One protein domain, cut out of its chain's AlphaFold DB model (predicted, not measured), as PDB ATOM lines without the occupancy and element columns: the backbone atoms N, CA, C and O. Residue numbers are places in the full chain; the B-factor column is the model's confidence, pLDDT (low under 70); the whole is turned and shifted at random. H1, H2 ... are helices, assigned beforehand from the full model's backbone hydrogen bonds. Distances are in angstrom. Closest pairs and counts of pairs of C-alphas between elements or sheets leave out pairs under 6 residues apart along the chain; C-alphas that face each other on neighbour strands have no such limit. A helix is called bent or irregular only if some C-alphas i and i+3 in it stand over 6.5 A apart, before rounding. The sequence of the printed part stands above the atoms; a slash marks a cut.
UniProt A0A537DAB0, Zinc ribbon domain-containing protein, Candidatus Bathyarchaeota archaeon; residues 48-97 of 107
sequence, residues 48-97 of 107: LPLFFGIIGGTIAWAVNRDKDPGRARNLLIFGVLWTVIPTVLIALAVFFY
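What this domain is: This is residues 48 to 97 of the 107 residues of the protein "Zinc ribbon domain-containing protein" of Candidatus Bathyarchaeota archaeon (UniProt A0A537DAB0). A lopsided helical hairpin: the short, kinked helix H1 folds back beside the first part of the long helix H2, whose residues 85 to 97 stick out alone. The printed part has 50 residues with two named helices, H1 then H2, and no named strand; the class is all helix. The whole is loose, with a radius of gyration of the C-alphas of 13.1 A, and a rod spanning 46 by 16 by 11 A.

Where its parts are: H1, residues 48 to 64, begins with C-alpha 48 at (211.813, 193.794, 223.478) and measures 12.3 A from first to last C-alpha. It has a kink of 120 degrees near residue 55 and is irregular: C-alphas 51 and 54 are 9.4 A apart. H2, residues 69 to 97, measures 42.0 A and ends with C-alpha 97 at (209.075, 172.552, 247.658). It is neither bent nor irregular, but only just: C-alphas 82 and 85 are 6.1 A apart.

How they stand to each other: H1 and H2 form a helical hairpin and touch, H2 with residues 71 to 83 alone; their closest C-alphas, of Trp 61 and Ala 72, are 4.3 A apart. They run opposite ways at a shallow tilt of 25 degrees. O i to N i+4 pairs are within hydrogen-bond range in 11 of 13 cases in H1 and 24 of 25 in H2.

The domain as a whole: The two C-alphas farthest apart, of Lys 67 and Tyr 97, are 46.2 A apart. The link from H1 to H2 is tight, the printed part has no cut, and no printed residue is under 70 in pLDDT.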
ATOM      1  N   LEU A  48     211.622 195.083 224.152       95.12
ATOM      2  CA  LEU A  48     211.813 193.794 223.478       95.12
ATOM      3  C   LEU A  48     212.306 192.691 224.434       95.12
ATOM      4  O   LEU A  48     211.619 191.679 224.561       95.12
ATOM      5  N   PRO A  49     213.454 192.842 225.125       94.44
ATOM      6  CA  PRO A  49     213.905 191.863 226.107       94.44
ATOM      7  C   PRO A  49     212.974 191.738 227.313       94.44
ATOM      8  O   PRO A  49     212.913 190.668 227.910       94.44
ATOM      9  N   LEU A  50     212.228 192.789 227.667       93.56
ATOM     10  CA  LEU A  50     211.256 192.717 228.757       93.56
ATOM     11  C   LEU A  50     210.120 191.724 228.452       93.56
ATOM     12  O   LEU A  50     209.759 190.941 229.326       93.56
ATOM     13  N   PHE A  51     209.583 191.727 227.225       94.44
ATOM     14  CA  PHE A  51     208.461 190.856 226.832       94.44
ATOM     15  C   PHE A  51     208.892 189.521 226.214       94.44
ATOM     16  O   PHE A  51     208.229 188.508 226.412       94.44
ATOM     17  N   PHE A  52     210.002 189.504 225.474       94.56
ATOM     18  CA  PHE A  52     210.477 188.331 224.729       94.56
ATOM     19  C   PHE A  52     211.763 187.730 225.310       94.56
ATOM     20  O   PHE A  52     212.398 186.874 224.685       94.56
ATOM     21  N   GLY A  53     212.186 188.188 226.490       93.38
ATOM     22  CA  GLY A  53     213.303 187.621 227.230       93.38
ATOM     23  C   GLY A  53     214.626 187.624 226.464       93.38
ATOM     24  O   GLY A  53     215.028 188.623 225.864       93.38
ATOM     25  N   ILE A  54     215.305 186.474 226.455       94.38
ATOM     26  CA  ILE A  54     216.602 186.283 225.782       94.38
ATOM     27  C   ILE A  54     216.489 186.513 224.268       94.38
ATOM     28  O   ILE A  54     217.376 187.125 223.669       94.38
ATOM     29  N   ILE A  55     215.390 186.069 223.646       95.19
ATOM     30  CA  ILE A  55     215.156 186.249 222.204       95.19
ATOM     31  C   ILE A  55     215.023 187.743 221.895       95.19
ATOM     32  O   ILE A  55     215.716 188.261 221.019       95.19
ATOM     33  N   GLY A  56     214.209 188.455 222.681       95.00
ATOM     34  CA  GLY A  56     214.065 189.908 222.578       95.00
ATOM     35  C   GLY A  56     215.382 190.657 222.775       95.00
ATOM     36  O   GLY A  56     215.688 191.568 222.008       95.00
ATOM     37  N   GLY A  57     216.195 190.239 223.750       95.38
ATOM     38  CA  GLY A  57     217.522 190.810 224.007       95.38
ATOM     39  C   GLY A  57     218.504 190.591 222.857       95.38
ATOM     40  O   GLY A  57     219.243 191.504 222.498       95.38
ATOM     41  N   THR A  58     218.464 189.414 222.229       95.56
ATOM     42  CA  THR A  58     219.316 189.072 221.081       95.56
ATOM     43  C   THR A  58     218.958 189.904 219.849       95.56
ATOM     44  O   THR A  58     219.851 190.447 219.197       95.56
ATOM     45  N   ILE A  59     217.663 190.071 219.560       95.94
ATOM     46  CA  ILE A  59     217.178 190.915 218.453       95.94
ATOM     47  C   ILE A  59     217.540 192.384 218.707       95.94
ATOM     48  O   ILE A  59     218.106 193.046 217.835       95.94
ATOM     49  N   ALA A  60     217.262 192.885 219.914       96.00
ATOM     50  CA  ALA A  60     217.566 194.262 220.293       96.00
ATOM     51  C   ALA A  60     219.076 194.558 220.235       96.00
ATOM     52  O   ALA A  60     219.473 195.645 219.816       96.00
ATOM     53  N   TRP A  61     219.927 193.592 220.591       96.25
ATOM     54  CA  TRP A  61     221.374 193.687 220.405       96.25
ATOM     55  C   TRP A  61     221.762 193.703 218.924       96.25
ATOM     56  O   TRP A  61     222.471 194.611 218.499       96.25
ATOM     57  N   ALA A  62     221.271 192.747 218.130       95.56
ATOM     58  CA  ALA A  62     221.676 192.575 216.734       95.56
ATOM     59  C   ALA A  62     221.385 193.815 215.876       95.56
ATOM     60  O   ALA A  62     222.220 194.194 215.059       95.56
ATOM     61  N   VAL A  63     220.245 194.477 216.096       94.62
ATOM     62  CA  VAL A  63     219.861 195.685 215.343       94.62
ATOM     63  C   VAL A  63     220.674 196.915 215.762       94.62
ATOM     64  O   VAL A  63     220.980 197.769 214.930       94.62
ATOM     65  N   ASN A  64     221.035 197.027 217.043       94.62
ATOM     66  CA  ASN A  64     221.688 198.227 217.576       94.62
ATOM     67  C   ASN A  64     223.215 198.122 217.662       94.62
ATOM     68  O   ASN A  64     223.863 199.126 217.958       94.62
ATOM     69  N   ARG A  65     223.800 196.948 217.392       92.00
ATOM     70  CA  ARG A  65     225.241 196.687 217.561       92.00
ATOM     71  C   ARG A  65     226.142 197.639 216.770       92.00
ATOM     72  O   ARG A  65     227.212 197.984 217.256       92.00
ATOM     73  N   ASP A  66     225.697 198.073 215.591       90.25
ATOM     74  CA  ASP A  66     226.482 198.925 214.690       90.25
ATOM     75  C   ASP A  66     226.246 200.428 214.950       90.25
ATOM     76  O   ASP A  66     227.062 201.259 214.557       90.25
ATOM     77  N   LYS A  67     225.139 200.785 215.624       89.38
ATOM     78  CA  LYS A  67     224.750 202.178 215.927       89.38
ATOM     79  C   LYS A  67     225.236 202.639 217.299       89.38
ATOM     80  O   LYS A  67     225.850 203.692 217.426       89.38
ATOM     81  N   ASP A  68     224.946 201.835 218.321       91.31
ATOM     82  CA  ASP A  68     225.264 202.112 219.720       91.31
ATOM     83  C   ASP A  68     225.668 200.790 220.403       91.31
ATOM     84  O   ASP A  68     224.841 200.127 221.044       91.31
ATOM     85  N   PRO A  69     226.935 200.355 220.249       88.94
ATOM     86  CA  PRO A  69     227.406 199.078 220.787       88.94
ATOM     87  C   PRO A  69     227.344 199.031 222.318       88.94
ATOM     88  O   PRO A  69     227.174 197.956 222.903       88.94
ATOM     89  N   GLY A  70     227.445 200.193 222.976       90.38
ATOM     90  CA  GLY A  70     227.285 200.312 224.422       90.38
ATOM     91  C   GLY A  70     225.869 199.941 224.847       90.38
ATOM     92  O   GLY A  70     225.680 199.067 225.700       90.38
ATOM     93  N   ARG A  71     224.862 200.539 224.204       90.44
ATOM     94  CA  ARG A  71     223.456 200.243 224.496       90.44
ATOM     95  C   ARG A  71     223.048 198.839 224.045       90.44
ATOM     96  O   ARG A  71     222.330 198.171 224.785       90.44
ATOM     97  N   ALA A  72     223.544 198.355 222.904       93.50
ATOM     98  CA  ALA A  72     223.299 196.990 222.433       93.50
ATOM     99  C   ALA A  72     223.704 195.946 223.484       93.50
ATOM    100  O   ALA A  72     222.935 195.032 223.791       93.50
ATOM    101  N   ARG A  73     224.891 196.096 224.088       93.81
ATOM    102  CA  ARG A  73     225.366 195.180 225.133       93.81
ATOM    103  C   ARG A  73     224.475 195.214 226.376       93.81
ATOM    104  O   ARG A  73     224.155 194.157 226.912       93.81
ATOM    105  N   ASN A  74     224.021 196.394 226.789       94.62
ATOM    106  CA  ASN A  74     223.119 196.519 227.935       94.62
ATOM    107  C   ASN A  74     221.743 195.881 227.671       94.62
ATOM    108  O   ASN A  74     221.192 195.262 228.574       94.62
ATOM    109  N   LEU A  75     221.216 195.966 226.443       95.00
ATOM    110  CA  LEU A  75     219.964 195.304 226.038       95.00
ATOM    111  C   LEU A  75     220.063 193.774 226.135       95.00
ATOM    112  O   LEU A  75     219.148 193.127 226.649       95.00
ATOM    113  N   LEU A  76     221.186 193.203 225.684       94.31
ATOM    114  CA  LEU A  76     221.443 191.765 225.782       94.31
ATOM    115  C   LEU A  76     221.567 191.319 227.242       94.31
ATOM    116  O   LEU A  76     220.906 190.367 227.655       94.31
ATOM    117  N   ILE A  77     222.382 192.031 228.028       95.44
ATOM    118  CA  ILE A  77     222.593 191.742 229.453       95.44
ATOM    119  C   ILE A  77     221.269 191.829 230.211       95.44
ATOM    120  O   ILE A  77     220.956 190.933 230.990       95.44
ATOM    121  N   PHE A  78     220.471 192.866 229.954       95.94
ATOM    122  CA  PHE A  78     219.159 193.020 230.568       95.94
ATOM    123  C   PHE A  78     218.246 191.833 230.245       95.94
ATOM    124  O   PHE A  78     217.689 191.244 231.166       95.94
ATOM    125  N   GLY A  79     218.145 191.428 228.973       93.81
ATOM    126  CA  GLY A  79     217.324 190.278 228.577       93.81
ATOM    127  C   GLY A  79     217.753 188.965 229.233       93.81
ATOM    128  O   GLY A  79     216.903 188.186 229.664       93.81
ATOM    129  N   VAL A  80     219.059 188.725 229.366       96.38
ATOM    130  CA  VAL A  80     219.587 187.526 230.040       96.38
ATOM    131  C   VAL A  80     219.340 187.583 231.546       96.38
ATOM    132  O   VAL A  80     218.802 186.635 232.105       96.38
ATOM    133  N   LEU A  81     219.677 188.683 232.222       96.25
ATOM    134  CA  LEU A  81     219.495 188.791 233.673       96.25
ATOM    135  C   LEU A  81     218.016 188.741 234.070       96.25
ATOM    136  O   LEU A  81     217.658 188.006 234.990       96.25
ATOM    137  N   TRP A  82     217.160 189.471 233.350       94.69
ATOM    138  CA  TRP A  82     215.721 189.532 233.610       94.69
ATOM    139  C   TRP A  82     215.024 188.178 233.435       94.69
ATOM    140  O   TRP A  82     214.006 187.925 234.067       94.69
ATOM    141  N   THR A  83     215.573 187.282 232.614       94.19
ATOM    142  CA  THR A  83     215.002 185.944 232.401       94.19
ATOM    143  C   THR A  83     215.646 184.881 233.272       94.19
ATOM    144  O   THR A  83     214.940 184.105 233.914       94.19
ATOM    145  N   VAL A  84     216.976 184.831 233.323       95.75
ATOM    146  CA  VAL A  84     217.711 183.766 234.009       95.75
ATOM    147  C   VAL A  84     217.536 183.870 235.519       95.75
ATOM    148  O   VAL A  84     217.285 182.847 236.151       95.75
ATOM    149  N   ILE A  85     217.602 185.074 236.106       96.31
ATOM    150  CA  ILE A  85     217.494 185.230 237.565       96.31
ATOM    151  C   ILE A  85     216.141 184.708 238.079       96.31
ATOM    152  O   ILE A  85     216.154 183.806 238.919       96.31
ATOM    153  N   PRO A  86     214.974 185.170 237.577       94.06
ATOM    154  CA  PRO A  86     213.691 184.645 238.043       94.06
ATOM    155  C   PRO A  86     213.521 183.156 237.742       94.06
ATOM    156  O   PRO A  86     213.030 182.420 238.590       94.06
ATOM    157  N   THR A  87     213.973 182.693 236.570       94.44
ATOM    158  CA  THR A  87     213.874 181.276 236.186       94.44
ATOM    159  C   THR A  87     214.627 180.375 237.166       94.44
ATOM    160  O   THR A  87     214.078 179.373 237.620       94.44
ATOM    161  N   VAL A  88     215.857 180.741 237.545       96.94
ATOM    162  CA  VAL A  88     216.660 179.982 238.517       96.94
ATOM    163  C   VAL A  88     216.024 180.022 239.905       96.94
ATOM    164  O   VAL A  88     215.912 178.980 240.546       96.94
ATOM    165  N   LEU A  89     215.561 181.189 240.363       97.12
ATOM    166  CA  LEU A  89     214.903 181.315 241.669       97.12
ATOM    167  C   LEU A  89     213.634 180.458 241.758       97.12
ATOM    168  O   LEU A  89     213.442 179.753 242.748       97.12
ATOM    169  N   ILE A  90     212.799 180.472 240.716       96.19
ATOM    170  CA  ILE A  90     211.590 179.643 240.639       96.19
ATOM    171  C   ILE A  90     211.965 178.161 240.620       96.19
ATOM    172  O   ILE A  90     211.381 177.384 241.368       96.19
ATOM    173  N   ALA A  91     212.955 177.760 239.819       96.00
ATOM    174  CA  ALA A  91     213.399 176.370 239.751       96.00
ATOM    175  C   ALA A  91     213.917 175.858 241.106       96.00
ATOM    176  O   ALA A  91     213.576 174.747 241.510       96.00
ATOM    177  N   LEU A  92     214.688 176.673 241.834       96.19
ATOM    178  CA  LEU A  92     215.151 176.341 243.183       96.19
ATOM    179  C   LEU A  92     213.986 176.246 244.170       96.19
ATOM    180  O   LEU A  92     213.907 175.279 244.922       96.19
ATOM    181  N   ALA A  93     213.061 177.207 244.152       95.69
ATOM    182  CA  ALA A  93     211.882 177.179 245.016       95.69
ATOM    183  C   ALA A  93     211.030 175.923 244.769       95.69
ATOM    184  O   ALA A  93     210.645 175.242 245.717       95.69
ATOM    185  N   VAL A  94     210.802 175.579 243.500       95.88
ATOM    186  CA  VAL A  94     210.131 174.344 243.074       95.88
ATOM    187  C   VAL A  94     210.890 173.121 243.586       95.88
ATOM    188  O   VAL A  94     210.288 172.241 244.195       95.88
ATOM    189  N   PHE A  95     212.209 173.073 243.395       94.06
ATOM    190  CA  PHE A  95     213.034 171.966 243.868       94.06
ATOM    191  C   PHE A  95     212.901 171.761 245.378       94.06
ATOM    192  O   PHE A  95     212.610 170.652 245.802       94.06
ATOM    193  N   PHE A  96     213.043 172.812 246.188       93.19
ATOM    194  CA  PHE A  96     212.914 172.702 247.645       93.19
ATOM    195  C   PHE A  96     211.485 172.410 248.108       93.19
ATOM    196  O   PHE A  96     211.309 171.747 249.125       93.19
ATOM    197  N   TYR A  97     210.472 172.867 247.368       93.94
ATOM    198  CA  TYR A  97     209.075 172.552 247.658       93.94
ATOM    199  C   TYR A  97     208.760 171.065 247.439       93.94
ATOM    200  O   TYR A  97     208.048 170.464 248.241       93.94
TER     201      TYR A  97